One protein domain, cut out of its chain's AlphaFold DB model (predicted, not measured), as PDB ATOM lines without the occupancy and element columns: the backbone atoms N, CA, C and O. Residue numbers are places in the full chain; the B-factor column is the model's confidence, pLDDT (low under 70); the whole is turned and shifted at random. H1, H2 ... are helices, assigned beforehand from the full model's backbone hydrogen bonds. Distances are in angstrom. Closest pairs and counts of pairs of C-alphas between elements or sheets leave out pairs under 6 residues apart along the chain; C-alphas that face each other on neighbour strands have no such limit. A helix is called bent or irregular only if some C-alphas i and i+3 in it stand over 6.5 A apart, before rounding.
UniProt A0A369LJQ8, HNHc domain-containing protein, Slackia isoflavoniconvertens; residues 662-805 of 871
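AT A GLANCE: This is residues 662 to 805 of the 871 residues of the protein "HNHc domain-containing protein" of Slackia isoflavoniconvertens (UniProt A0A369LJQ8). Four long helices, H1 to H4, form an up-and-down bundle in an elongated domain, with H3 and H4 in the middle of the whole and the hairpin of H1 and H2 along one side of them. On the other side the chain folds back from the end of H4 into H5, and the short H7 packs on both H4 and H5, while the tiny H6 packs on H3. The printed part has 144 residues with seven named helices, H1 to H7 in chain order, and no named strand: the class is all helix. It is compact, with a radius of gyration of the C-alphas of 15.5 A, and spans 51 by 30 by 21 A.

HOW THE PARTS SIT: Start with H1, residues 662 to 681, and H2, residues 689 to 707: this helical hairpin touches closest at the C-alphas of Leu 667 and Ala 702, 4.9 A apart, at a shallow tilt of 12 degrees, opposite ways. H3, residues 712 to 735, touches H1 closest at the C-alphas of Arg 664 and Ala 718, 5.4 A apart, the same way. H4, residues 743 to 766, makes a hairpin with H3; their closest C-alphas, those of Glu 712 and Ser 759, are 5.0 A apart, at a shallow tilt of 34.7 degrees, only just short of steep. H2 touches H4 closest at the C-alphas of Ala 693 and Thr 744, 6.3 A apart. H5, residues 768 to 782, touches residues 760 to 765 of H4, with the C-alphas of Ile 764 and Ala 771 closest at 4.7 A. H6, residues 785 to 789, touches residues 727 to 734 of H3; the C-alphas of Ala 727 and Tyr 787 are closest, at 5.7 A. H7, residues 796 to 803, touches residues 756 to 764 of H4, closest at the C-alphas of Lys 757 and Cys 798, 6.1 A apart; it also touches H5, closest at those of Ala 782 and Lys 796, 6.4 A apart. H1 and H5 are apart, as are H2 and H7. In H1, H3, H5 and H7 every O i to N i+4 pair is within hydrogen-bond range; in H2 it is 10 of 15, in H4 18 of 20, and in H6 0 of 1, beside 1 of 2 O i to N i+3 pairs.

IN THESE COORDINATES: Find C-alpha 662 at (105.077, 107.467, 114.436), where H1 begins its 28.1 A. H2 covers 24.8 A and is irregular: C-alphas 695 and 698 are 7.1 A apart, and it has a kink of 48 degrees near residue 699. H3 runs 34.4 A; H4 runs 35.1 A to C-alpha 766 at (110.647, 95.584, 135.869). H5 runs 20.6 A, and H7 ends at C-alpha 803 at (126.600, 96.139, 136.158).

THE WHOLE: The two C-alphas farthest apart, those of Asp 686 and Glu 768, are 51.1 A apart. The printed part has no cut and no long link. Its mean pLDDT is 87.6; look for values under 70 at residues 685 to 686, 739 and 791 to 792.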
ATOM      1  N   ALA A 662     105.127 106.162 115.102       86.56
ATOM      2  CA  ALA A 662     105.077 107.467 114.436       86.56
ATOM      3  C   ALA A 662     105.831 108.558 115.222       86.56
ATOM      4  O   ALA A 662     106.587 109.333 114.633       86.56
ATOM      5  N   ALA A 663     105.714 108.597 116.553       89.69
ATOM      6  CA  ALA A 663     106.456 109.547 117.386       89.69
ATOM      7  C   ALA A 663     107.983 109.329 117.313       89.69
ATOM      8  O   ALA A 663     108.744 110.299 117.230       89.69
ATOM      9  N   ARG A 664     108.448 108.069 117.290       90.00
ATOM     10  CA  ARG A 664     109.878 107.720 117.166       90.00
ATOM     11  C   ARG A 664     110.416 108.046 115.771       90.00
ATOM     12  O   ARG A 664     111.513 108.588 115.654       90.00
ATOM     13  N   GLU A 665     109.624 107.790 114.733       89.81
ATOM     14  CA  GLU A 665     109.877 108.205 113.348       89.81
ATOM     15  C   GLU A 665     110.024 109.731 113.230       89.81
ATOM     16  O   GLU A 665     111.009 110.207 112.661       89.81
ATOM     17  N   VAL A 666     109.095 110.509 113.803       93.25
ATOM     18  CA  VAL A 666     109.149 111.983 113.820       93.25
ATOM     19  C   VAL A 666     110.413 112.470 114.531       93.25
ATOM     20  O   VAL A 666     111.173 113.241 113.950       93.25
ATOM     21  N   LEU A 667     110.708 111.984 115.739       95.00
ATOM     22  CA  LEU A 667     111.910 112.388 116.475       95.00
ATOM     23  C   LEU A 667     113.209 112.035 115.724       95.00
ATOM     24  O   LEU A 667     114.133 112.853 115.661       95.00
ATOM     25  N   ALA A 668     113.279 110.861 115.092       93.69
ATOM     26  CA  ALA A 668     114.418 110.470 114.262       93.69
ATOM     27  C   ALA A 668     114.546 111.331 112.989       93.69
ATOM     28  O   ALA A 668     115.664 111.650 112.571       93.69
ATOM     29  N   ARG A 669     113.421 111.730 112.381       94.69
ATOM     30  CA  ARG A 669     113.355 112.614 111.205       94.69
ATOM     31  C   ARG A 669     113.844 114.020 111.538       94.69
ATOM     32  O   ARG A 669     114.764 114.496 110.876       94.69
ATOM     33  N   GLU A 670     113.330 114.625 112.608       97.06
ATOM     34  CA  GLU A 670     113.770 115.946 113.070       97.06
ATOM     35  C   GLU A 670     115.244 115.935 113.488       97.06
ATOM     36  O   GLU A 670     115.994 116.840 113.130       97.06
ATOM     37  N   THR A 671     115.711 114.875 114.160       96.38
ATOM     38  CA  THR A 671     117.133 114.726 114.514       96.38
ATOM     39  C   THR A 671     118.023 114.685 113.265       96.38
ATOM     40  O   THR A 671     119.054 115.357 113.219       96.38
ATOM     41  N   ARG A 672     117.621 113.968 112.201       95.12
ATOM     42  CA  ARG A 672     118.339 113.966 110.908       95.12
ATOM     43  C   ARG A 672     118.299 115.328 110.213       95.12
ATOM     44  O   ARG A 672     119.320 115.751 109.669       95.12
ATOM     45  N   ALA A 673     117.149 116.001 110.220       95.44
ATOM     46  CA  ALA A 673     116.983 117.325 109.622       95.44
ATOM     47  C   ALA A 673     117.876 118.363 110.322       95.44
ATOM     48  O   ALA A 673     118.642 119.061 109.654       95.44
ATOM     49  N   TYR A 674     117.864 118.377 111.658       96.50
ATOM     50  CA  TYR A 674     118.749 119.196 112.479       96.50
ATOM     51  C   TYR A 674     120.227 118.912 112.196       96.50
ATOM     52  O   TYR A 674     120.965 119.851 111.928       96.50
ATOM     53  N   LEU A 675     120.673 117.651 112.180       94.44
ATOM     54  CA  LEU A 675     122.084 117.322 111.922       94.44
ATOM     55  C   LEU A 675     122.531 117.738 110.504       94.44
ATOM     56  O   LEU A 675     123.621 118.292 110.327       94.44
ATOM     57  N   LYS A 676     121.660 117.585 109.494       93.38
ATOM     58  CA  LYS A 676     121.891 118.088 108.124       93.38
ATOM     59  C   LYS A 676     121.973 119.622 108.082       93.38
ATOM     60  O   LYS A 676     122.841 120.160 107.396       93.38
ATOM     61  N   ALA A 677     121.116 120.328 108.823       92.31
ATOM     62  CA  ALA A 677     121.165 121.785 108.953       92.31
ATOM     63  C   ALA A 677     122.420 122.249 109.713       92.31
ATOM     64  O   ALA A 677     123.130 123.136 109.249       92.31
ATOM     65  N   ALA A 678     122.766 121.589 110.817       91.44
ATOM     66  CA  ALA A 678     123.944 121.862 111.629       91.44
ATOM     67  C   ALA A 678     125.254 121.662 110.848       91.44
ATOM     68  O   ALA A 678     126.217 122.383 111.091       91.44
ATOM     69  N   ARG A 679     125.309 120.738 109.878       89.25
ATOM     70  CA  ARG A 679     126.438 120.628 108.931       89.25
ATOM     71  C   ARG A 679     126.476 121.720 107.858       89.25
ATOM     72  O   ARG A 679     127.561 122.015 107.373       89.25
ATOM     73  N   LYS A 680     125.342 122.336 107.495       88.62
ATOM     74  CA  LYS A 680     125.321 123.538 106.634       88.62
ATOM     75  C   LYS A 680     125.727 124.801 107.403       88.62
ATOM     76  O   LYS A 680     126.462 125.615 106.864       88.62
ATOM     77  N   LEU A 681     125.262 124.945 108.647       87.44
ATOM     78  CA  LEU A 681     125.614 126.058 109.536       87.44
ATOM     79  C   LEU A 681     127.103 126.023 109.908       87.44
ATOM     80  O   LEU A 681     127.789 127.018 109.749       87.44
ATOM     81  N   SER A 682     127.635 124.850 110.260       83.69
ATOM     82  CA  SER A 682     129.057 124.594 110.573       83.69
ATOM     83  C   SER A 682     130.035 124.764 109.387       83.69
ATOM     84  O   SER A 682     131.158 124.276 109.463       83.69
ATOM     85  N   ARG A 683     129.599 125.384 108.282       81.94
ATOM     86  CA  ARG A 683     130.404 125.803 107.114       81.94
ATOM     87  C   ARG A 683     130.303 127.314 106.842       81.94
ATOM     88  O   ARG A 683     130.732 127.767 105.787       81.94
ATOM     89  N   LYS A 684     129.652 128.065 107.732       79.75
ATOM     90  CA  LYS A 684     129.565 129.525 107.708       79.75
ATOM     91  C   LYS A 684     130.123 130.024 109.028       79.75
ATOM     92  O   LYS A 684     129.564 129.693 110.073       79.75
ATOM     93  N   ASP A 685     131.188 130.806 108.985       66.75
ATOM     94  CA  ASP A 685     131.887 131.224 110.203       66.75
ATOM     95  C   ASP A 685     131.021 132.164 111.071       66.75
ATOM     96  O   ASP A 685     131.102 132.136 112.298       66.75
ATOM     97  N   ASP A 686     130.057 132.868 110.461       69.94
ATOM     98  CA  ASP A 686     129.054 133.713 111.135       69.94
ATOM     99  C   ASP A 686     127.918 132.944 111.851       69.94
ATOM    100  O   ASP A 686     126.969 133.558 112.357       69.94
ATOM    101  N   ALA A 687     127.919 131.604 111.856       73.56
ATOM    102  CA  ALA A 687     126.785 130.787 112.310       73.56
ATOM    103  C   ALA A 687     126.613 130.747 113.845       73.56
ATOM    104  O   ALA A 687     126.729 129.705 114.492       73.56
ATOM    105  N   GLY A 688     126.280 131.884 114.455       77.06
ATOM    106  CA  GLY A 688     126.121 132.019 115.903       77.06
ATOM    107  C   GLY A 688     125.064 131.086 116.518       77.06
ATOM    108  O   GLY A 688     124.048 130.741 115.905       77.06
ATOM    109  N   SER A 689     125.256 130.738 117.796       83.81
ATOM    110  CA  SER A 689     124.477 129.744 118.562       83.81
ATOM    111  C   SER A 689     122.948 129.877 118.473       83.81
ATOM    112  O   SER A 689     122.244 128.871 118.573       83.81
ATOM    113  N   LYS A 690     122.417 131.088 118.239       87.25
ATOM    114  CA  LYS A 690     120.979 131.340 118.014       87.25
ATOM    115  C   LYS A 690     120.427 130.570 116.803       87.25
ATOM    116  O   LYS A 690     119.318 130.040 116.883       87.25
ATOM    117  N   GLN A 691     121.185 130.464 115.707       89.31
ATOM    118  CA  GLN A 691     120.760 129.757 114.490       89.31
ATOM    119  C   GLN A 691     120.652 128.249 114.745       89.31
ATOM    120  O   GLN A 691     119.602 127.649 114.503       89.31
ATOM    121  N   PHE A 692     121.692 127.656 115.340       90.44
ATOM    122  CA  PHE A 692     121.683 126.255 115.760       90.44
ATOM    123  C   PHE A 692     120.570 125.947 116.776       90.44
ATOM    124  O   PHE A 692     119.904 124.919 116.662       90.44
ATOM    125  N   ALA A 693     120.332 126.832 117.750       91.38
ATOM    126  CA  ALA A 693     119.256 126.667 118.727       91.38
ATOM    127  C   ALA A 693     117.868 126.721 118.067       91.38
ATOM    128  O   ALA A 693     116.993 125.930 118.415       91.38
ATOM    129  N   SER A 694     117.668 127.599 117.074       92.56
ATOM    130  CA  SER A 694     116.419 127.646 116.306       92.56
ATOM    131  C   SER A 694     116.212 126.372 115.478       92.56
ATOM    132  O   SER A 694     115.128 125.794 115.519       92.56
ATOM    133  N   ALA A 695     117.265 125.868 114.824       93.19
ATOM    134  CA  ALA A 695     117.233 124.606 114.081       93.19
ATOM    135  C   ALA A 695     116.977 123.370 114.971       93.19
ATOM    136  O   ALA A 695     116.483 122.359 114.479       93.19
ATOM    137  N   ALA A 696     117.286 123.435 116.271       95.19
ATOM    138  CA  ALA A 696     117.029 122.354 117.225       95.19
ATOM    139  C   ALA A 696     115.587 122.334 117.779       95.19
ATOM    140  O   ALA A 696     115.167 121.319 118.338       95.19
ATOM    141  N   LYS A 697     114.804 123.419 117.629       96.06
ATOM    142  CA  LYS A 697     113.420 123.515 118.148       96.06
ATOM    143  C   LYS A 697     112.510 122.342 117.733       96.06
ATOM    144  O   LYS A 697     111.789 121.856 118.609       96.06
ATOM    145  N   PRO A 698     112.527 121.839 116.477       96.81
ATOM    146  CA  PRO A 698     111.706 120.692 116.084       96.81
ATOM    147  C   PRO A 698     112.084 119.410 116.833       96.81
ATOM    148  O   PRO A 698     111.198 118.694 117.294       96.81
ATOM    149  N   VAL A 699     113.383 119.172 117.060       97.00
ATOM    150  CA  VAL A 699     113.885 118.019 117.829       97.00
ATOM    151  C   VAL A 699     113.369 118.066 119.267       97.00
ATOM    152  O   VAL A 699     112.825 117.083 119.760       97.00
ATOM    153  N   TYR A 700     113.451 119.229 119.924       95.81
ATOM    154  CA  TYR A 700     112.899 119.403 121.271       95.81
ATOM    155  C   TYR A 700     111.371 119.256 121.310       95.81
ATOM    156  O   TYR A 700     110.850 118.693 122.272       95.81
ATOM    157  N   LYS A 701     110.639 119.700 120.277       95.81
ATOM    158  CA  LYS A 701     109.184 119.478 120.161       95.81
ATOM    159  C   LYS A 701     108.858 117.985 120.028       95.81
ATOM    160  O   LYS A 701     107.969 117.509 120.727       95.81
ATOM    161  N   ALA A 702     109.597 117.257 119.190       95.00
ATOM    162  CA  ALA A 702     109.432 115.820 118.966       95.00
ATOM    163  C   ALA A 702     109.903 114.946 120.145       95.00
ATOM    164  O   ALA A 702     109.457 113.810 120.279       95.00
ATOM    165  N   LEU A 703     110.776 115.464 121.016       94.81
ATOM    166  CA  LEU A 703     111.232 114.773 122.226       94.81
ATOM    167  C   LEU A 703     110.195 114.818 123.364       94.81
ATOM    168  O   LEU A 703     110.178 113.915 124.196       94.81
ATOM    169  N   LYS A 704     109.311 115.830 123.402       93.44
ATOM    170  CA  LYS A 704     108.341 116.018 124.500       93.44
ATOM    171  C   LYS A 704     107.516 114.767 124.862       93.44
ATOM    172  O   LYS A 704     107.449 114.493 126.057       93.44
ATOM    173  N   PRO A 705     106.940 113.990 123.919       92.06
ATOM    174  CA  PRO A 705     106.144 112.804 124.259       92.06
ATOM    175  C   PRO A 705     106.922 111.755 125.064       92.06
ATOM    176  O   PRO A 705     106.366 111.117 125.952       92.06
ATOM    177  N   PHE A 706     108.225 111.612 124.806       92.81
ATOM    178  CA  PHE A 706     109.089 110.640 125.482       92.81
ATOM    179  C   PHE A 706     109.507 111.069 126.896       92.81
ATOM    180  O   PHE A 706     110.006 110.248 127.653       92.81
ATOM    181  N   LEU A 707     109.281 112.329 127.291       89.62
ATOM    182  CA  LEU A 707     109.513 112.786 128.671       89.62
ATOM    183  C   LEU A 707     108.423 112.308 129.646       89.62
ATOM    184  O   LEU A 707     108.653 112.292 130.852       89.62
ATOM    185  N   THR A 708     107.252 111.933 129.124       87.44
ATOM    186  CA  THR A 708     106.077 111.470 129.886       87.44
ATOM    187  C   THR A 708     105.552 110.121 129.382       87.44
ATOM    188  O   THR A 708     104.410 109.763 129.654       87.44
ATOM    189  N   CYS A 709     106.354 109.386 128.610       86.75
ATOM    190  CA  CYS A 709     105.996 108.062 128.115       86.75
ATOM    191  C   CYS A 709     106.090 107.033 129.253       86.75
ATOM    192  O   CYS A 709     107.052 107.040 130.022       86.75
ATOM    193  N   SER A 710     105.090 106.158 129.361       85.62
ATOM    194  CA  SER A 710     105.069 105.033 130.305       85.62
ATOM    195  C   SER A 710     105.799 103.793 129.773       85.62
ATOM    196  O   SER A 710     106.246 102.963 130.563       85.62
ATOM    197  N   ASP A 711     105.956 103.672 128.451       89.12
ATOM    198  CA  ASP A 711     106.747 102.614 127.823       89.12
ATOM    199  C   ASP A 711     108.240 102.994 127.829       89.12
ATOM    200  O   ASP A 711     108.755 103.762 127.007       89.12
ATOM    201  N   GLU A 712     108.958 102.411 128.785       90.56
ATOM    202  CA  GLU A 712     110.401 102.583 128.939       90.56
ATOM    203  C   GLU A 712     111.213 101.922 127.819       90.56
ATOM    204  O   GLU A 712     112.339 102.347 127.562       90.56
ATOM    205  N   VAL A 713     110.653 100.931 127.113       89.81
ATOM    206  CA  VAL A 713     111.275 100.320 125.929       89.81
ATOM    207  C   VAL A 713     111.199 101.308 124.763       89.81
ATOM    208  O   VAL A 713     112.227 101.615 124.164       89.81
ATOM    209  N   CYS A 714     110.030 101.911 124.507       89.25
ATOM    210  CA  CYS A 714     109.892 103.005 123.531       89.25
ATOM    211  C   CYS A 714     110.827 104.177 123.830       89.25
ATOM    212  O   CYS A 714     111.444 104.730 122.917       89.25
ATOM    213  N   THR A 715     110.926 104.563 125.100       92.25
ATOM    214  CA  THR A 715     111.730 105.710 125.535       92.25
ATOM    215  C   THR A 715     113.227 105.432 125.399       92.25
ATOM    216  O   THR A 715     113.971 106.278 124.890       92.25
ATOM    217  N   PHE A 716     113.668 104.222 125.756       92.81
ATOM    218  CA  PHE A 716     115.020 103.731 125.491       92.81
ATOM    219  C   PHE A 716     115.336 103.719 123.987       92.81
ATOM    220  O   PHE A 716     116.343 104.295 123.571       92.81
ATOM    221  N   ASP A 717     114.456 103.139 123.168       90.69
ATOM    222  CA  ASP A 717     114.652 102.977 121.724       90.69
ATOM    223  C   ASP A 717     114.705 104.315 120.983       90.69
ATOM    224  O   ASP A 717     115.613 104.560 120.182       90.69
ATOM    225  N   ALA A 718     113.795 105.236 121.306       91.88
ATOM    226  CA  ALA A 718     113.800 106.590 120.763       91.88
ATOM    227  C   ALA A 718     115.107 107.337 121.086       91.88
ATOM    228  O   ALA A 718     115.689 107.982 120.205       91.88
ATOM    229  N   CYS A 719     115.624 107.200 122.313       93.25
ATOM    230  CA  CYS A 719     116.915 107.778 122.688       93.25
ATOM    231  C   CYS A 719     118.087 107.106 121.961       93.25
ATOM    232  O   CYS A 719     118.963 107.805 121.447       93.25
ATOM    233  N   LEU A 720     118.107 105.773 121.879       91.75
ATOM    234  CA  LEU A 720     119.178 105.012 121.235       91.75
ATOM    235  C   LEU A 720     119.266 105.318 119.732       91.75
ATOM    236  O   LEU A 720     120.366 105.505 119.205       91.75
ATOM    237  N   VAL A 721     118.129 105.455 119.042       91.31
ATOM    238  CA  VAL A 721     118.073 105.910 117.642       91.31
ATOM    239  C   VAL A 721     118.662 107.316 117.489       91.31
ATOM    240  O   VAL A 721     119.480 107.533 116.593       91.31
ATOM    241  N   CYS A 722     118.334 108.262 118.371       92.94
ATOM    242  CA  CYS A 722     118.899 109.615 118.306       92.94
ATOM    243  C   CYS A 722     120.409 109.640 118.593       92.94
ATOM    244  O   CYS A 722     121.166 110.314 117.895       92.94
ATOM    245  N   ILE A 723     120.868 108.850 119.566       92.75
ATOM    246  CA  ILE A 723     122.287 108.719 119.919       92.75
ATOM    247  C   ILE A 723     123.085 108.084 118.767       92.75
ATOM    248  O   ILE A 723     124.154 108.596 118.428       92.75
ATOM    249  N   ARG A 724     122.555 107.048 118.097       90.75
ATOM    250  CA  ARG A 724     123.134 106.471 116.865       90.75
ATOM    251  C   ARG A 724     123.308 107.523 115.764       90.75
ATOM    252  O   ARG A 724     124.348 107.548 115.110       90.75
ATOM    253  N   LEU A 725     122.317 108.396 115.563       92.44
ATOM    254  CA  LEU A 725     122.369 109.452 114.542       92.44
ATOM    255  C   LEU A 725     123.432 110.515 114.857       92.44
ATOM    256  O   LEU A 725     124.183 110.902 113.963       92.44
ATOM    257  N   ILE A 726     123.548 110.941 116.120       92.31
ATOM    258  CA  ILE A 726     124.589 111.892 116.547       92.31
ATOM    259  C   ILE A 726     125.986 111.255 116.441       92.31
ATOM    260  O   ILE A 726     126.913 111.910 115.967       92.31
ATOM    261  N   ALA A 727     126.139 109.974 116.801       90.06
ATOM    262  CA  ALA A 727     127.395 109.232 116.644       90.06
ATOM    263  C   ALA A 727     127.842 109.167 115.170       90.06
ATOM    264  O   ALA A 727     129.008 109.403 114.852       90.06
ATOM    265  N   GLN A 728     126.905 108.895 114.255       89.88
ATOM    266  CA  GLN A 728     127.168 108.885 112.813       89.88
ATOM    267  C   GLN A 728     127.553 110.274 112.284       89.88
ATOM    268  O   GLN A 728     128.526 110.378 111.537       89.88
ATOM    269  N   ASP A 729     126.856 111.346 112.687       90.00
ATOM    270  CA  ASP A 729     127.218 112.710 112.273       90.00
ATOM    271  C   ASP A 729     128.631 113.069 112.756       90.00
ATOM    272  O   ASP A 729     129.456 113.480 111.942       90.00
ATOM    273  N   ALA A 730     128.948 112.788 114.028       88.88
ATOM    274  CA  ALA A 730     130.275 112.966 114.625       88.88
ATOM    275  C   ALA A 730     131.379 112.188 113.884       88.88
ATOM    276  O   ALA A 730     132.468 112.717 113.656       88.88
ATOM    277  N   GLN A 731     131.110 110.948 113.459       87.56
ATOM    278  CA  GLN A 731     132.070 110.174 112.669       87.56
ATOM    279  C   GLN A 731     132.298 110.792 111.280       87.56
ATOM    280  O   GLN A 731     133.448 110.928 110.863       87.56
ATOM    281  N   THR A 732     131.238 111.216 110.577       87.25
ATOM    282  CA  THR A 732     131.391 111.884 109.265       87.25
ATOM    283  C   THR A 732     132.095 113.238 109.384       87.25
ATOM    284  O   THR A 732     132.921 113.584 108.548       87.25
ATOM    285  N   ARG A 733     131.831 113.978 110.465       86.19
ATOM    286  CA  ARG A 733     132.508 115.225 110.844       86.19
ATOM    287  C   ARG A 733     134.017 115.042 111.005       86.19
ATOM    288  O   ARG A 733     134.786 115.730 110.337       86.19
ATOM    289  N   ALA A 734     134.434 114.047 111.788       85.38
ATOM    290  CA  ALA A 734     135.844 113.695 111.942       85.38
ATOM    291  C   ALA A 734     136.502 113.263 110.614       85.38
ATOM    292  O   ALA A 734     137.632 113.655 110.337       85.38
ATOM    293  N   GLN A 735     135.791 112.518 109.756       83.56
ATOM    294  CA  GLN A 735     136.278 112.134 108.420       83.56
ATOM    295  C   GLN A 735     136.445 113.325 107.461       83.56
ATOM    296  O   GLN A 735     137.300 113.278 106.582       83.56
ATOM    297  N   HIS A 736     135.665 114.393 107.635       81.19
ATOM    298  CA  HIS A 736     135.757 115.631 106.853       81.19
ATOM    299  C   HIS A 736     136.651 116.710 107.499       81.19
ATOM    300  O   HIS A 736     136.561 117.875 107.121       81.19
ATOM    301  N   GLY A 737     137.499 116.355 108.473       78.81
ATOM    302  CA  GLY A 737     138.442 117.292 109.104       78.81
ATOM    303  C   GLY A 737     137.798 118.346 110.012       78.81
ATOM    304  O   GLY A 737     138.447 119.321 110.371       78.81
ATOM    305  N   GLN A 738     136.534 118.157 110.395       73.19
ATOM    306  CA  GLN A 738     135.747 119.072 111.228       73.19
ATOM    307  C   GLN A 738     135.187 118.303 112.436       73.19
ATOM    308  O   GLN A 738     133.984 118.049 112.486       73.19
ATOM    309  N   PRO A 739     136.045 117.831 113.366       69.12
ATOM    310  CA  PRO A 739     135.676 116.833 114.373       69.12
ATOM    311  C   PRO A 739     134.719 117.347 115.453       69.12
ATOM    312  O   PRO A 739     134.053 116.538 116.099       69.12
ATOM    313  N   GLU A 740     134.636 118.662 115.665       78.81
ATOM    314  CA  GLU A 740     133.818 119.232 116.732       78.81
ATOM    315  C   GLU A 740     132.314 119.190 116.415       78.81
ATOM    316  O   GLU A 740     131.846 119.379 115.281       78.81
ATOM    317  N   LEU A 741     131.531 118.925 117.462       85.00
ATOM    318  CA  LEU A 741     130.077 118.979 117.428       85.00
ATOM    319  C   LEU A 741     129.616 120.347 117.957       85.00
ATOM    320  O   LEU A 741     130.119 120.804 118.979       85.00
ATOM    321  N   PRO A 742     128.606 120.982 117.337       88.12
ATOM    322  CA  PRO A 742     128.008 122.193 117.888       88.12
ATOM    323  C   PRO A 742     127.530 121.986 119.332       88.12
ATOM    324  O   PRO A 742     126.938 120.955 119.657       88.12
ATOM    325  N   GLN A 743     127.689 122.999 120.186       88.31
ATOM    326  CA  GLN A 743     127.298 122.934 121.606       88.31
ATOM    327  C   GLN A 743     125.807 122.591 121.818       88.31
ATOM    328  O   GLN A 743     125.417 121.970 122.807       88.31
ATOM    329  N   THR A 744     124.955 122.931 120.850       90.69
ATOM    330  CA  THR A 744     123.539 122.527 120.823       90.69
ATOM    331  C   THR A 744     123.349 121.027 120.566       90.69
ATOM    332  O   THR A 744     122.450 120.433 121.162       90.69
ATOM    333  N   THR A 745     124.219 120.388 119.777       92.44
ATOM    334  CA  THR A 745     124.258 118.928 119.595       92.44
ATOM    335  C   THR A 745     124.728 118.232 120.869       92.44
ATOM    336  O   THR A 745     124.158 117.207 121.238       92.44
ATOM    337  N   HIS A 746     125.709 118.795 121.588       90.50
ATOM    338  CA  HIS A 746     126.104 118.293 122.911       90.50
ATOM    339  C   HIS A 746     124.956 118.385 123.930       90.50
ATOM    340  O   HIS A 746     124.717 117.428 124.665       90.50
ATOM    341  N   SER A 747     124.187 119.480 123.924       92.19
ATOM    342  CA  SER A 747     122.985 119.620 124.762       92.19
ATOM    343  C   SER A 747     121.892 118.599 124.404       92.19
ATOM    344  O   SER A 747     121.358 117.927 125.288       92.19
ATOM    345  N   LEU A 748     121.603 118.393 123.112       93.56
ATOM    346  CA  LEU A 748     120.676 117.345 122.658       93.56
ATOM    347  C   LEU A 748     121.143 115.948 123.096       93.56
ATOM    348  O   LEU A 748     120.368 115.202 123.695       93.56
ATOM    349  N   LEU A 749     122.421 115.620 122.881       92.75
ATOM    350  CA  LEU A 749     123.032 114.364 123.325       92.75
ATOM    351  C   LEU A 749     122.889 114.168 124.843       92.75
ATOM    352  O   LEU A 749     122.517 113.081 125.277       92.75
ATOM    353  N   GLY A 750     123.122 115.211 125.644       92.00
ATOM    354  CA  GLY A 750     122.942 115.186 127.098       92.00
ATOM    355  C   GLY A 750     121.495 114.913 127.530       92.00
ATOM    356  O   GLY A 750     121.269 114.164 128.482       92.00
ATOM    357  N   ASN A 751     120.509 115.443 126.803       93.50
ATOM    358  CA  ASN A 751     119.092 115.168 127.057       93.50
ATOM    359  C   ASN A 751     118.719 113.714 126.718       93.50
ATOM    360  O   ASN A 751     118.146 113.028 127.567       93.50
ATOM    361  N   PHE A 752     119.120 113.202 125.546       94.31
ATOM    362  CA  PHE A 752     118.922 111.787 125.193       94.31
ATOM    363  C   PHE A 752     119.642 110.846 126.175       94.31
ATOM    364  O   PHE A 752     119.080 109.831 126.580       94.31
ATOM    365  N   GLN A 753     120.849 111.198 126.633       92.25
ATOM    366  CA  GLN A 753     121.560 110.462 127.685       92.25
ATOM    367  C   GLN A 753     120.790 110.438 129.009       92.25
ATOM    368  O   GLN A 753     120.674 109.380 129.625       92.25
ATOM    369  N   LYS A 754     120.289 111.589 129.474       92.81
ATOM    370  CA  LYS A 754     119.551 111.699 130.743       92.81
ATOM    371  C   LYS A 754     118.284 110.842 130.719       92.81
ATOM    372  O   LYS A 754     118.013 110.152 131.701       92.81
ATOM    373  N   LEU A 755     117.564 110.860 129.597       93.75
ATOM    374  CA  LEU A 755     116.335 110.096 129.400       93.75
ATOM    375  C   LEU A 755     116.615 108.587 129.270       93.75
ATOM    376  O   LEU A 755     116.072 107.809 130.048       93.75
ATOM    377  N   MET A 756     117.573 108.174 128.432       93.56
ATOM    378  CA  MET A 756     117.988 106.765 128.313       93.56
ATOM    379  C   MET A 756     118.452 106.176 129.657       93.56
ATOM    380  O   MET A 756     118.076 105.060 130.005       93.56
ATOM    381  N   LYS A 757     119.208 106.935 130.467       93.12
ATOM    382  CA  LYS A 757     119.610 106.533 131.831       93.12
ATOM    383  C   LYS A 757     118.441 106.452 132.816       93.12
ATOM    384  O   LYS A 757     118.579 105.800 133.852       93.12
ATOM    385  N   ALA A 758     117.332 107.152 132.581       92.88
ATOM    386  CA  ALA A 758     116.120 107.001 133.385       92.88
ATOM    387  C   ALA A 758     115.414 105.687 133.022       92.88
ATOM    388  O   ALA A 758     115.178 104.872 133.913       92.88
ATOM    389  N   SER A 759     115.207 105.433 131.727       92.94
ATOM    390  CA  SER A 759     114.569 104.208 131.241       92.94
ATOM    391  C   SER A 759     115.367 102.953 131.569       92.94
ATOM    392  O   SER A 759     114.805 102.042 132.163       92.94
ATOM    393  N   VAL A 760     116.690 102.919 131.350       92.81
ATOM    394  CA  VAL A 760     117.534 101.771 131.757       92.81
ATOM    395  C   VAL A 760     117.366 101.449 133.247       92.81
ATOM    396  O   VAL A 760     117.223 100.282 133.598       92.81
ATOM    397  N   ARG A 761     117.296 102.457 134.132       92.12
ATOM    398  CA  ARG A 761     117.095 102.249 135.582       92.12
ATOM    399  C   ARG A 761     115.711 101.711 135.959       92.12
ATOM    400  O   ARG A 761     115.583 101.151 137.047       92.12
ATOM    401  N   LYS A 762     114.701 101.871 135.100       91.19
ATOM    402  CA  LYS A 762     113.359 101.291 135.262       91.19
ATOM    403  C   LYS A 762     113.258  99.906 134.611       91.19
ATOM    404  O   LYS A 762     112.779  98.983 135.259       91.19
ATOM    405  N   LEU A 763     113.797  99.734 133.401       90.19
ATOM    406  CA  LEU A 763     113.883  98.454 132.686       90.19
ATOM    407  C   LEU A 763     114.539  97.377 133.568       90.19
ATOM    408  O   LEU A 763     113.929  96.342 133.817       90.19
ATOM    409  N   ILE A 764     115.695  97.672 134.182       88.50
ATOM    410  CA  ILE A 764     116.376  96.755 135.125       88.50
ATOM    411  C   ILE A 764     115.690  96.589 136.493       88.50
ATOM    412  O   ILE A 764     116.281  96.025 137.417       88.50
ATOM    413  N   ARG A 765     114.489  97.139 136.689       85.62
ATOM    414  CA  ARG A 765     113.642  96.918 137.874       85.62
ATOM    415  C   ARG A 765     112.347  96.177 137.544       85.62
ATOM    416  O   ARG A 765     111.770  95.623 138.468       85.62
ATOM    417  N   ALA A 766     111.909  96.183 136.286       79.62
ATOM    418  CA  ALA A 766     110.647  95.584 135.869       79.62
ATOM    419  C   ALA A 766     110.775  94.090 135.531       79.62
ATOM    420  O   ALA A 766     109.930  93.307 135.943       79.62
ATOM    421  N   ASP A 767     111.814  93.703 134.784       81.62
ATOM    422  CA  ASP A 767     111.936  92.357 134.211       81.62
ATOM    423  C   ASP A 767     113.423  92.010 133.968       81.62
ATOM    424  O   ASP A 767     114.187  92.810 133.418       81.62
ATOM    425  N   GLU A 768     113.850  90.821 134.401       84.00
ATOM    426  CA  GLU A 768     115.217  90.307 134.245       84.00
ATOM    427  C   GLU A 768     115.563  89.976 132.782       84.00
ATOM    428  O   GLU A 768     116.677  90.251 132.329       84.00
ATOM    429  N   ILE A 769     114.599  89.479 132.004       80.81
ATOM    430  CA  ILE A 769     114.738  89.232 130.562       80.81
ATOM    431  C   ILE A 769     114.986  90.560 129.846       80.81
ATOM    432  O   ILE A 769     115.879  90.671 129.000       80.81
ATOM    433  N   VAL A 770     114.219  91.591 130.215       83.88
ATOM    434  CA  VAL A 770     114.381  92.944 129.673       83.88
ATOM    435  C   VAL A 770     115.725  93.538 130.087       83.88
ATOM    436  O   VAL A 770     116.397  94.140 129.247       83.88
ATOM    437  N   ALA A 771     116.173  93.324 131.328       84.62
ATOM    438  CA  ALA A 771     117.504  93.726 131.776       84.62
ATOM    439  C   ALA A 771     118.617  93.071 130.935       84.62
ATOM    440  O   ALA A 771     119.487  93.781 130.428       84.62
ATOM    441  N   ALA A 772     118.556  91.754 130.719       82.69
ATOM    442  CA  ALA A 772     119.536  91.002 129.935       82.69
ATOM    443  C   ALA A 772     119.561  91.429 128.455       82.69
ATOM    444  O   ALA A 772     120.631  91.678 127.899       82.69
ATOM    445  N   CYS A 773     118.391  91.591 127.825       82.75
ATOM    446  CA  CYS A 773     118.291  92.071 126.442       82.75
ATOM    447  C   CYS A 773     118.809  93.513 126.294       82.75
ATOM    448  O   CYS A 773     119.465  93.836 125.303       82.75
ATOM    449  N   THR A 774     118.566  94.371 127.292       86.88
ATOM    450  CA  THR A 774     119.100  95.742 127.330       86.88
ATOM    451  C   THR A 774     120.623  95.745 127.495       86.88
ATOM    452  O   THR A 774     121.302  96.548 126.857       86.88
ATOM    453  N   GLU A 775     121.182  94.849 128.317       86.25
ATOM    454  CA  GLU A 775     122.632  94.736 128.510       86.25
ATOM    455  C   GLU A 775     123.348  94.295 127.230       86.25
ATOM    456  O   GLU A 775     124.313  94.949 126.835       86.25
ATOM    457  N   GLU A 776     122.871  93.242 126.556       82.56
ATOM    458  CA  GLU A 776     123.480  92.760 125.307       82.56
ATOM    459  C   GLU A 776     123.418  93.815 124.199       82.56
ATOM    460  O   GLU A 776     124.449  94.146 123.615       82.56
ATOM    461  N   LEU A 777     122.254  94.437 123.971       84.44
ATOM    462  CA  LEU A 777     122.108  95.516 122.988       84.44
ATOM    463  C   LEU A 777     123.061  96.689 123.276       84.44
ATOM    464  O   LEU A 777     123.721  97.201 122.367       84.44
ATOM    465  N   LEU A 778     123.182  97.113 124.537       86.88
ATOM    466  CA  LEU A 778     124.121  98.174 124.910       86.88
ATOM    467  C   LEU A 778     125.585  97.747 124.753       86.88
ATOM    468  O   LEU A 778     126.411  98.590 124.400       86.88
ATOM    469  N   ARG A 779     125.916  96.472 124.982       83.69
ATOM    470  CA  ARG A 779     127.266  95.906 124.837       83.69
ATOM    471  C   ARG A 779     127.672  95.812 123.364       83.69
ATOM    472  O   ARG A 779     128.747  96.295 123.003       83.69
ATOM    473  N   GLU A 780     126.795  95.284 122.509       81.19
ATOM    474  CA  GLU A 780     126.978  95.243 121.054       81.19
ATOM    475  C   GLU A 780     127.094  96.646 120.449       81.19
ATOM    476  O   GLU A 780     127.952  96.881 119.597       81.19
ATOM    477  N   GLU A 781     126.247  97.596 120.863       83.75
ATOM    478  CA  GLU A 781     126.353  98.985 120.411       83.75
ATOM    479  C   GLU A 781     127.655  99.630 120.907       83.75
ATOM    480  O   GLU A 781     128.406 100.156 120.088       83.75
ATOM    481  N   ALA A 782     127.993  99.536 122.198       84.62
ATOM    482  CA  ALA A 782     129.189 100.169 122.767       84.62
ATOM    483  C   ALA A 782     130.509  99.682 122.138       84.62
ATOM    484  O   ALA A 782     131.479 100.441 122.093       84.62
ATOM    485  N   ALA A 783     130.547  98.455 121.610       83.44
ATOM    486  CA  ALA A 783     131.699  97.917 120.888       83.44
ATOM    487  C   ALA A 783     131.960  98.601 119.526       83.44
ATOM    488  O   ALA A 783     133.068  98.505 118.986       83.44
ATOM    489  N   LYS A 784     130.972  99.295 118.938       83.62
ATOM    490  CA  LYS A 784     131.082  99.861 117.583       83.62
ATOM    491  C   LYS A 784     131.997 101.098 117.579       83.62
ATOM    492  O   LYS A 784     131.820 102.003 118.396       83.62
ATOM    493  N   PRO A 785     132.933 101.221 116.614       78.56
ATOM    494  CA  PRO A 785     133.923 102.304 116.600       78.56
ATOM    495  C   PRO A 785     133.305 103.703 116.452       78.56
ATOM    496  O   PRO A 785     133.938 104.684 116.829       78.56
ATOM    497  N   VAL A 786     132.065 103.787 115.957       80.81
ATOM    498  CA  VAL A 786     131.274 105.021 115.803       80.81
ATOM    499  C   VAL A 786     131.129 105.787 117.125       80.81
ATOM    500  O   VAL A 786     131.113 107.010 117.122       80.81
ATOM    501  N   TYR A 787     131.074 105.098 118.270       82.69
ATOM    502  CA  TYR A 787     130.903 105.752 119.573       82.69
ATOM    503  C   TYR A 787     132.208 106.292 120.179       82.69
ATOM    504  O   TYR A 787     132.154 106.976 121.199       82.69
ATOM    505  N   LYS A 788     133.373 106.039 119.559       77.38
ATOM    506  CA  LYS A 788     134.673 106.554 120.032       77.38
ATOM    507  C   LYS A 788     134.848 108.062 119.816       77.38
ATOM    508  O   LYS A 788     135.680 108.660 120.485       77.38
ATOM    509  N   SER A 789     134.085 108.668 118.903       72.38
ATOM    510  CA  SER A 789     134.085 110.117 118.648       72.38
ATOM    511  C   SER A 789     133.123 110.901 119.548       72.38
ATOM    512  O   SER A 789     133.098 112.128 119.477       72.38
ATOM    513  N   LEU A 790     132.321 110.233 120.389       77.38
ATOM    514  CA  LEU A 790     131.410 110.910 121.312       77.38
ATOM    515  C   LEU A 790     132.060 111.119 122.688       77.38
ATOM    516  O   LEU A 790     132.497 110.140 123.301       77.38
ATOM    517  N   PRO A 791     132.058 112.349 123.238       67.62
ATOM    518  CA  PRO A 791     132.477 112.570 124.616       67.62
ATOM    519  C   PRO A 791     131.504 111.879 125.578       67.62
ATOM    520  O   PRO A 791     130.295 111.847 125.337       67.62
ATOM    521  N   ASN A 792     132.032 111.356 126.691       67.50
ATOM    522  CA  ASN A 792     131.267 110.641 127.719       67.50
ATOM    523  C   ASN A 792     130.380 109.532 127.124       67.50
ATOM    524  O   ASN A 792     129.152 109.618 127.161       67.50
ATOM    525  N   SER A 793     131.030 108.502 126.560       72.38
ATOM    526  CA  SER A 793     130.419 107.406 125.790       72.38
ATOM    527  C   SER A 793     129.076 106.932 126.389       72.38
ATOM    528  O   SER A 793     129.075 106.246 127.419       72.38
ATOM    529  N   PRO A 794     127.930 107.273 125.762       74.25
ATOM    530  CA  PRO A 794     126.617 107.253 126.417       74.25
ATOM    531  C   PRO A 794     126.177 105.855 126.857       74.25
ATOM    532  O   PRO A 794     125.537 105.692 127.891       74.25
ATOM    533  N   LEU A 795     126.552 104.852 126.065       87.06
ATOM    534  CA  LEU A 795     126.187 103.452 126.250       87.06
ATOM    535  C   LEU A 795     126.956 102.814 127.412       87.06
ATOM    536  O   LEU A 795     126.368 102.072 128.193       87.06
ATOM    537  N   LYS A 796     128.241 103.167 127.582       86.00
ATOM    538  CA  LYS A 796     129.063 102.666 128.691       86.00
ATOM    539  C   LYS A 796     128.463 103.072 130.035       86.00
ATOM    540  O   LYS A 796     128.258 102.215 130.875       86.00
ATOM    541  N   GLN A 797     128.041 104.328 130.176       87.62
ATOM    542  CA  GLN A 797     127.404 104.814 131.406       87.62
ATOM    543  C   GLN A 797     126.054 104.135 131.706       87.62
ATOM    544  O   GLN A 797     125.605 104.154 132.849       87.62
ATOM    545  N   CYS A 798     125.404 103.518 130.713       90.12
ATOM    546  CA  CYS A 798     124.239 102.660 130.932       90.12
ATOM    547  C   CYS A 798     124.636 101.213 131.288       90.12
ATOM    548  O   CYS A 798     123.984 100.611 132.135       90.12
ATOM    549  N   LEU A 799     125.724 100.674 130.728       89.12
ATOM    550  CA  LEU A 799     126.314  99.397 131.161       89.12
ATOM    551  C   LEU A 799     126.863  99.467 132.597       89.12
ATOM    552  O   LEU A 799     126.699  98.517 133.358       89.12
ATOM    553  N   ASP A 800     127.449 100.597 132.998       89.38
ATOM    554  CA  ASP A 800     127.890 100.877 134.372       89.38
ATOM    555  C   ASP A 800     126.682 100.856 135.341       89.38
ATOM    556  O   ASP A 800     126.741 100.266 136.420       89.38
ATOM    557  N   ILE A 801     125.533 101.410 134.924       90.12
ATOM    558  CA  ILE A 801     124.261 101.318 135.663       90.12
ATOM    559  C   ILE A 801     123.771  99.866 135.782       90.12
ATOM    560  O   ILE A 801     123.366  99.475 136.872       90.12
ATOM    561  N   ILE A 802     123.806  99.064 134.713       88.31
ATOM    562  CA  ILE A 802     123.350  97.660 134.748       88.31
ATOM    563  C   ILE A 802     124.276  96.804 135.627       88.31
ATOM    564  O   ILE A 802     123.811  96.079 136.504       88.31
ATOM    565  N   SER A 803     125.590  96.918 135.430       85.00
ATOM    566  CA  SER A 803     126.600  96.139 136.158       85.00
ATOM    567  C   SER A 803     126.643  96.478 137.649       85.00
ATOM    568  O   SER A 803     126.696  95.559 138.460       85.00
ATOM    569  N   SER A 804     126.496  97.756 138.031       83.69
ATOM    570  CA  SER A 804     126.383  98.175 139.446       83.69
ATOM    571  C   SER A 804     125.180  97.574 140.191       83.69
ATOM    572  O   SER A 804     125.107  97.649 141.417       83.69
ATOM    573  N   LYS A 805     124.232  96.995 139.443       76.50
ATOM    574  CA  LYS A 805     122.954  96.455 139.908       76.50
ATOM    575  C   LYS A 805     122.939  94.923 139.985       76.50
ATOM    576  O   LYS A 805     122.027  94.374 140.599       76.50
TER     577      LYS A 805